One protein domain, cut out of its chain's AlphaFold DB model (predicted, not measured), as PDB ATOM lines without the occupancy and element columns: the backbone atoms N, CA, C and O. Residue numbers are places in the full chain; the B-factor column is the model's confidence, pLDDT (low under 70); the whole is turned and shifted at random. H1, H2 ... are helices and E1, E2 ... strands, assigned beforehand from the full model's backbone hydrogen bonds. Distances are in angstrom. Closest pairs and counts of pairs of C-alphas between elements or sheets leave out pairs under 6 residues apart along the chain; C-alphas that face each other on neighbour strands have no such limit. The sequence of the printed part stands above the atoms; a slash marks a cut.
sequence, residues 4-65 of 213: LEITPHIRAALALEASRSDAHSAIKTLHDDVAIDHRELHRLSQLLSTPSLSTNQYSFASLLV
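AT A GLANCE: This is residues 4 to 65 of the 213 residues of an uncharacterized protein of Ascodesmis nigricans (UniProt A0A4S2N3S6). Two helices, H1 and H2, cross near their middles, and the short helix H3 packs on H2. A long loop, residues 21 to 34, swings from the end of H1 to the short strand E1, which leads straight into H2; residues 19 to 25 stick out. The printed part has 62 residues, with three named helices and one named strand in the order H1, E1, H2, H3, and its class is mostly helix. It is compact, with a radius of gyration of the C-alphas of 11.0 A and spans of 32 by 29 by 18 A.

HOW THE PARTS SIT: Residues 4 to 5 pair antiparallel with residues 35 to 36 of E1, residues 35 to 37, a strand that pairs with no named strand. H1, residues 8 to 20, touches H2, residues 38 to 48, with residues 13 to 17 alone. Their closest C-alphas, those of Leu 14 and Leu 44, are 7.6 A apart. They run the same way at a steep tilt of 55 degrees. H1 and E1 are apart, and E1 and H2 meet only through their tight link. H2 touches H3, residues 60 to 64, where the closest C-alphas, those of Ser 45 and Phe 60, are 5.1 A apart. H1 and H3 are close but not clearly touching; their closest C-alphas, those of Ile 10 and Leu 63, are 6.0 A apart. In H1, H2 and H3 every O i to N i+4 pair is within hydrogen-bond range.

IN THESE COORDINATES: H1 begins at C-alpha 8, (159.939, 130.605, 160.948), and is 18.8 A long from first to last C-alpha. E1 measures 6.9 A, H2 15.5 A and H3 6.3 A. H3 ends at C-alpha 64, (160.827, 131.169, 172.351).

THE WHOLE: The C-alphas of His 31 and Pro 51, the two farthest apart, are 32.2 A apart. The printed part has no cut. The links H1 to E1, 14 residues, and H2 to H3, 11 residues, are long. The mean pLDDT of the printed part is 70.9, and residues 19 to 34 and 50 to 57 are under 70.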
ATOM      1  N   LEU A   4     151.364 128.595 171.269       81.56
ATOM      2  CA  LEU A   4     152.307 129.580 170.746       81.56
ATOM      3  C   LEU A   4     152.243 129.569 169.221       81.56
ATOM      4  O   LEU A   4     152.135 128.494 168.631       81.56
ATOM      5  N   GLU A   5     152.332 130.737 168.594       83.75
ATOM      6  CA  GLU A   5     152.382 130.858 167.134       83.75
ATOM      7  C   GLU A   5     153.662 130.239 166.546       83.75
ATOM      8  O   GLU A   5     154.752 130.344 167.121       83.75
ATOM      9  N   ILE A   6     153.548 129.599 165.375       80.19
ATOM     10  CA  ILE A   6     154.690 128.969 164.694       80.19
ATOM     11  C   ILE A   6     155.527 130.018 163.947       80.19
ATOM     12  O   ILE A   6     155.273 130.361 162.792       80.19
ATOM     13  N   THR A   7     156.594 130.480 164.594       82.88
ATOM     14  CA  THR A   7     157.627 131.355 164.011       82.88
ATOM     15  C   THR A   7     158.489 130.593 162.978       82.88
ATOM     16  O   THR A   7     158.710 129.387 163.134       82.88
ATOM     17  N   PRO A   8     159.060 131.248 161.940       80.19
ATOM     18  CA  PRO A   8     159.939 130.605 160.948       80.19
ATOM     19  C   PRO A   8     161.120 129.822 161.545       80.19
ATOM     20  O   PRO A   8     161.503 128.794 160.992       80.19
ATOM     21  N   HIS A   9     161.666 130.251 162.687       79.38
ATOM     22  CA  HIS A   9     162.721 129.514 163.394       79.38
ATOM     23  C   HIS A   9     162.241 128.175 163.960       79.38
ATOM     24  O   HIS A   9     162.943 127.173 163.846       79.38
ATOM     25  N   ILE A  10     161.022 128.136 164.502       78.75
ATOM     26  CA  ILE A  10     160.401 126.899 164.985       78.75
ATOM     27  C   ILE A  10     160.064 125.992 163.803       78.75
ATOM     28  O   ILE A  10     160.307 124.791 163.864       78.75
ATOM     29  N   ARG A  11     159.590 126.567 162.690       82.31
ATOM     30  CA  ARG A  11     159.318 125.824 161.453       82.31
ATOM     31  C   ARG A  11     160.581 125.179 160.870       82.31
ATOM     32  O   ARG A  11     160.534 124.025 160.457       82.31
ATOM     33  N   ALA A  12     161.714 125.884 160.879       80.38
ATOM     34  CA  ALA A  12     163.002 125.328 160.465       80.38
ATOM     35  C   ALA A  12     163.467 124.195 161.398       80.38
ATOM     36  O   ALA A  12     163.947 123.166 160.928       80.38
ATOM     37  N   ALA A  13     163.278 124.354 162.708       74.62
ATOM     38  CA  ALA A  13     163.638 123.346 163.700       74.62
ATOM     39  C   ALA A  13     162.776 122.068 163.581       74.62
ATOM     40  O   ALA A  13     163.313 120.962 163.620       74.62
ATOM     41  N   LEU A  14     161.468 122.216 163.331       77.56
ATOM     42  CA  LEU A  14     160.552 121.110 163.026       77.56
ATOM     43  C   LEU A  14     160.937 120.368 161.738       77.56
ATOM     44  O   LEU A  14     160.900 119.141 161.700       77.56
ATOM     45  N   ALA A  15     161.338 121.091 160.688       76.50
ATOM     46  CA  ALA A  15     161.769 120.481 159.430       76.50
ATOM     47  C   ALA A  15     163.047 119.635 159.598       76.50
ATOM     48  O   ALA A  15     163.173 118.566 158.997       76.50
ATOM     49  N   LEU A  16     163.979 120.080 160.449       74.81
ATOM     50  CA  LEU A  16     165.192 119.326 160.778       74.81
ATOM     51  C   LEU A  16     164.880 118.065 161.593       74.81
ATOM     52  O   LEU A  16     165.454 117.010 161.324       74.81
ATOM     53  N   GLU A  17     163.953 118.143 162.546       71.06
ATOM     54  CA  GLU A  17     163.497 116.978 163.311       71.06
ATOM     55  C   GLU A  17     162.801 115.944 162.413       71.06
ATOM     56  O   GLU A  17     163.118 114.754 162.485       71.06
ATOM     57  N   ALA A  18     161.935 116.397 161.501       71.62
ATOM     58  CA  ALA A  18     161.232 115.538 160.546       71.62
ATOM     59  C   ALA A  18     162.183 114.769 159.610       71.62
ATOM     60  O   ALA A  18     161.873 113.656 159.202       71.62
ATOM     61  N   SER A  19     163.356 115.330 159.295       68.81
ATOM     62  CA  SER A  19     164.385 114.659 158.485       68.81
ATOM     63  C   SER A  19     165.222 113.623 159.253       68.81
ATOM     64  O   SER A  19     165.883 112.788 158.641       68.81
ATOM     65  N   ARG A  20     165.228 113.691 160.593       66.31
ATOM     66  CA  ARG A  20     166.105 112.902 161.477       66.31
ATOM     67  C   ARG A  20     165.425 111.658 162.050       66.31
ATOM     68  O   ARG A  20     166.127 110.728 162.443       66.31
ATOM     69  N   SER A  21     164.097 111.648 162.144       57.62
ATOM     70  CA  SER A  21     163.334 110.590 162.808       57.62
ATOM     71  C   SER A  21     162.332 109.958 161.842       57.62
ATOM     72  O   SER A  21     161.261 110.511 161.597       57.62
ATOM     73  N   ASP A  22     162.675 108.781 161.310       49.84
ATOM     74  CA  ASP A  22     161.706 107.876 160.692       49.84
ATOM     75  C   ASP A  22     160.662 107.483 161.749       49.84
ATOM     76  O   ASP A  22     160.919 106.688 162.648       49.84
ATOM     77  N   ALA A  23     159.483 108.097 161.637       53.09
ATOM     78  CA  ALA A  23     158.198 107.644 162.157       53.09
ATOM     79  C   ALA A  23     158.180 107.061 163.591       53.09
ATOM     80  O   ALA A  23     158.243 105.846 163.752       53.09
ATOM     81  N   HIS A  24     157.955 107.907 164.612       48.09
ATOM     82  CA  HIS A  24     156.942 107.733 165.688       48.09
ATOM     83  C   HIS A  24     157.184 108.666 166.894       48.09
ATOM     84  O   HIS A  24     157.576 108.238 167.973       48.09
ATOM     85  N   SER A  25     156.871 109.951 166.734       47.53
ATOM     86  CA  SER A  25     156.229 110.779 167.772       47.53
ATOM     87  C   SER A  25     155.950 112.139 167.151       47.53
ATOM     88  O   SER A  25     156.611 113.125 167.462       47.53
ATOM     89  N   ALA A  26     155.022 112.169 166.194       53.97
ATOM     90  CA  ALA A  26     154.575 113.412 165.591       53.97
ATOM     91  C   ALA A  26     154.139 114.359 166.717       53.97
ATOM     92  O   ALA A  26     153.156 114.082 167.410       53.97
ATOM     93  N   ILE A  27     154.907 115.433 166.928       57.25
ATOM     94  CA  ILE A  27     154.435 116.616 167.642       57.25
ATOM     95  C   ILE A  27     153.097 116.948 166.991       57.25
ATOM     96  O   ILE A  27     153.030 117.187 165.783       57.25
ATOM     97  N   LYS A  28     152.013 116.814 167.753       60.75
ATOM     98  CA  LYS A  28     150.678 116.925 167.191       60.75
ATOM     99  C   LYS A  28     150.421 118.414 167.066       60.75
ATOM    100  O   LYS A  28     149.999 119.031 168.034       60.75
ATOM    101  N   THR A  29     150.670 118.979 165.888       59.41
ATOM    102  CA  THR A  29     150.267 120.347 165.545       59.41
ATOM    103  C   THR A  29     148.766 120.469 165.793       59.41
ATOM    104  O   THR A  29     147.935 119.973 165.029       59.41
ATOM    105  N   LEU A  30     148.399 121.037 166.937       56.72
ATOM    106  CA  LEU A  30     147.012 121.291 167.280       56.72
ATOM    107  C   LEU A  30     146.617 122.572 166.540       56.72
ATOM    108  O   LEU A  30     147.199 123.615 166.807       56.72
ATOM    109  N   HIS A  31     145.615 122.473 165.658       51.78
ATOM    110  CA  HIS A  31     145.090 123.549 164.793       51.78
ATOM    111  C   HIS A  31     145.951 123.934 163.569       51.78
ATOM    112  O   HIS A  31     146.282 125.101 163.399       51.78
ATOM    113  N   ASP A  32     146.248 122.985 162.674       57.09
ATOM    114  CA  ASP A  32     146.611 123.284 161.272       57.09
ATOM    115  C   ASP A  32     147.805 124.246 161.079       57.09
ATOM    116  O   ASP A  32     147.651 125.331 160.533       57.09
ATOM    117  N   ASP A  33     149.010 123.876 161.526       63.41
ATOM    118  CA  ASP A  33     150.250 124.645 161.279       63.41
ATOM    119  C   ASP A  33     150.290 126.090 161.829       63.41
ATOM    120  O   ASP A  33     151.223 126.847 161.525       63.41
ATOM    121  N   VAL A  34     149.313 126.484 162.657       69.69
ATOM    122  CA  VAL A  34     149.236 127.832 163.244       69.69
ATOM    123  C   VAL A  34     149.804 127.878 164.660       69.69
ATOM    124  O   VAL A  34     150.454 128.866 165.013       69.69
ATOM    125  N   ALA A  35     149.622 126.821 165.461       77.38
ATOM    126  CA  ALA A  35     150.039 126.828 166.859       77.38
ATOM    127  C   ALA A  35     150.666 125.515 167.362       77.38
ATOM    128  O   ALA A  35     150.301 124.417 166.944       77.38
ATOM    129  N   ILE A  36     151.601 125.642 168.310       76.62
ATOM    130  CA  ILE A  36     152.280 124.533 169.006       76.62
ATOM    131  C   ILE A  36     152.098 124.702 170.519       76.62
ATOM    132  O   ILE A  36     152.090 125.825 171.027       76.62
ATOM    133  N   ASP A  37     151.951 123.603 171.266       82.19
ATOM    134  CA  ASP A  37     151.937 123.668 172.732       82.19
ATOM    135  C   ASP A  37     153.358 123.856 173.294       82.19
ATOM    136  O   ASP A  37     154.323 123.226 172.859       82.19
ATOM    137  N   HIS A  38     153.498 124.672 174.338       80.12
ATOM    138  CA  HIS A  38     154.785 124.945 174.993       80.12
ATOM    139  C   HIS A  38     155.558 123.669 175.395       80.12
ATOM    140  O   HIS A  38     156.790 123.637 175.374       80.12
ATOM    141  N   ARG A  39     154.858 122.594 175.785       80.69
ATOM    142  CA  ARG A  39     155.491 121.317 176.166       80.69
ATOM    143  C   ARG A  39     156.137 120.610 174.980       80.69
ATOM    144  O   ARG A  39     157.161 119.950 175.150       80.69
ATOM    145  N   GLU A  40     155.543 120.742 173.803       80.38
ATOM    146  CA  GLU A  40     156.068 120.180 172.565       80.38
ATOM    147  C   GLU A  40     157.284 120.977 172.091       80.38
ATOM    148  O   GLU A  40     158.299 120.378 171.751       80.38
ATOM    149  N   LEU A  41     157.251 122.310 172.216       80.81
ATOM    150  CA  LEU A  41     158.407 123.169 171.941       80.81
ATOM    151  C   LEU A  41     159.604 122.846 172.854       80.81
ATOM    152  O   LEU A  41     160.754 122.798 172.414       80.81
ATOM    153  N   HIS A  42     159.335 122.575 174.133       82.19
ATOM    154  CA  HIS A  42     160.369 122.162 175.076       82.19
ATOM    155  C   HIS A  42     160.973 120.800 174.702       82.19
ATOM    156  O   HIS A  42     162.194 120.654 174.713       82.19
ATOM    157  N   ARG A  43     160.150 119.821 174.305       81.69
ATOM    158  CA  ARG A  43     160.640 118.519 173.815       81.69
ATOM    159  C   ARG A  43     161.489 118.661 172.553       81.69
ATOM    160  O   ARG A  43     162.570 118.086 172.503       81.69
ATOM    161  N   LEU A  44     161.050 119.481 171.601       78.88
ATOM    162  CA  LEU A  44     161.785 119.784 170.372       78.88
ATOM    163  C   LEU A  44     163.185 120.326 170.696       78.88
ATOM    164  O   LEU A  44     164.191 119.820 170.199       78.88
ATOM    165  N   SER A  45     163.274 121.291 171.615       80.69
ATOM    166  CA  SER A  45     164.567 121.844 172.031       80.69
ATOM    167  C   SER A  45     165.492 120.794 172.663       80.69
ATOM    168  O   SER A  45     166.690 120.790 172.398       80.69
ATOM    169  N   GLN A  46     164.950 119.855 173.447       80.88
ATOM    170  CA  GLN A  46     165.735 118.783 174.064       80.88
ATOM    171  C   GLN A  46     166.284 117.799 173.025       80.88
ATOM    172  O   GLN A  46     167.416 117.342 173.168       80.88
ATOM    173  N   LEU A  47     165.521 117.511 171.966       73.38
ATOM    174  CA  LEU A  47     165.948 116.631 170.873       73.38
ATOM    175  C   LEU A  47     167.035 117.265 169.994       73.38
ATOM    176  O   LEU A  47     167.922 116.568 169.494       73.38
ATOM    177  N   LEU A  48     167.003 118.588 169.832       71.19
ATOM    178  CA  LEU A  48     167.998 119.329 169.053       71.19
ATOM    179  C   LEU A  48     169.228 119.757 169.871       71.19
ATOM    180  O   LEU A  48     170.269 120.035 169.283       71.19
ATOM    181  N   SER A  49     169.155 119.725 171.207       70.44
ATOM    182  CA  SER A  49     170.259 120.044 172.134       70.44
ATOM    183  C   SER A  49     171.340 118.943 172.237       70.44
ATOM    184  O   SER A  49     172.187 118.947 173.130       70.44
ATOM    185  N   THR A  50     171.350 117.965 171.325       65.62
ATOM    186  CA  THR A  50     172.445 116.986 171.223       65.62
ATOM    187  C   THR A  50     173.739 117.656 170.720       65.62
ATOM    188  O   THR A  50     173.663 118.499 169.828       65.62
ATOM    189  N   PRO A  51     174.937 117.258 171.198       58.94
ATOM    190  CA  PRO A  51     176.206 117.983 170.998       58.94
ATOM    191  C   PRO A  51     176.728 118.060 169.548       58.94
ATOM    192  O   PRO A  51     177.782 118.640 169.309       58.94
ATOM    193  N   SER A  52     176.025 117.472 168.575       56.03
ATOM    194  CA  SER A  52     176.424 117.426 167.163       56.03
ATOM    195  C   SER A  52     175.986 118.640 166.338       56.03
ATOM    196  O   SER A  52     176.447 118.804 165.212       56.03
ATOM    197  N   LEU A  53     175.093 119.480 166.863       56.38
ATOM    198  CA  LEU A  53     174.623 120.699 166.207       56.38
ATOM    199  C   LEU A  53     174.903 121.879 167.132       56.38
ATOM    200  O   LEU A  53     174.794 121.758 168.350       56.38
ATOM    201  N   SER A  54     175.294 123.009 166.545       55.81
ATOM    202  CA  SER A  54     175.602 124.275 167.215       55.81
ATOM    203  C   SER A  54     174.627 124.565 168.367       55.81
ATOM    204  O   SER A  54     173.520 125.059 168.142       55.81
ATOM    205  N   THR A  55     175.057 124.262 169.595       58.66
ATOM    206  CA  THR A  55     174.235 124.056 170.809       58.66
ATOM    207  C   THR A  55     173.418 125.283 171.234       58.66
ATOM    208  O   THR A  55     172.576 125.208 172.121       58.66
ATOM    209  N   ASN A  56     173.639 126.427 170.585       63.78
ATOM    210  CA  ASN A  56     173.023 127.700 170.929       63.78
ATOM    211  C   ASN A  56     171.911 128.143 169.956       63.78
ATOM    212  O   ASN A  56     171.080 128.968 170.315       63.78
ATOM    213  N   GLN A  57     171.855 127.607 168.729       68.88
ATOM    214  CA  GLN A  57     170.892 128.092 167.724       68.88
ATOM    215  C   GLN A  57     169.471 127.547 167.936       68.88
ATOM    216  O   GLN A  57     168.502 128.264 167.692       68.88
ATOM    217  N   TYR A  58     169.341 126.326 168.462       72.31
ATOM    218  CA  TYR A  58     168.057 125.642 168.690       72.31
ATOM    219  C   TYR A  58     167.772 125.400 170.181       72.31
ATOM    220  O   TYR A  58     167.093 124.444 170.554       72.31
ATOM    221  N   SER A  59     168.326 126.257 171.044       81.56
ATOM    222  CA  SER A  59     168.025 126.254 172.474       81.56
ATOM    223  C   SER A  59     166.560 126.627 172.710       81.56
ATOM    224  O   SER A  59     165.962 127.389 171.956       81.56
ATOM    225  N   PHE A  60     165.973 126.138 173.800       79.88
ATOM    226  CA  PHE A  60     164.599 126.478 174.168       79.88
ATOM    227  C   PHE A  60     164.368 127.996 174.215       79.88
ATOM    228  O   PHE A  60     163.366 128.499 173.712       79.88
ATOM    229  N   ALA A  61     165.344 128.734 174.749       80.94
ATOM    230  CA  ALA A  61     165.293 130.187 174.801       80.94
ATOM    231  C   ALA A  61     165.299 130.819 173.400       80.94
ATOM    232  O   ALA A  61     164.546 131.757 173.176       80.94
ATOM    233  N   SER A  62     166.084 130.302 172.445       81.75
ATOM    234  CA  SER A  62     166.132 130.859 171.085       81.75
ATOM    235  C   SER A  62     164.865 130.554 170.287       81.75
ATOM    236  O   SER A  62     164.444 131.380 169.484       81.75
ATOM    237  N   LEU A  63     164.222 129.413 170.548       79.00
ATOM    238  CA  LEU A  63     162.945 129.049 169.934       79.00
ATOM    239  C   LEU A  63     161.762 129.844 170.500       79.00
ATOM    240  O   LEU A  63     160.789 130.056 169.788       79.00
ATOM    241  N   LEU A  64     161.847 130.306 171.750       81.06
ATOM    242  CA  LEU A  64     160.827 131.169 172.351       81.06
ATOM    243  C   LEU A  64     160.931 132.634 171.908       81.06
ATOM    244  O   LEU A  64     159.932 133.358 171.967       81.06
ATOM    245  N   VAL A  65     162.114 133.083 171.475       80.31
ATOM    246  CA  VAL A  65     162.340 134.475 171.061       80.31
ATOM    247  C   VAL A  65     161.452 134.799 169.860       80.31
ATOM    248  O   VAL A  65     161.630 134.279 168.761       80.31
TER     249      VAL A  65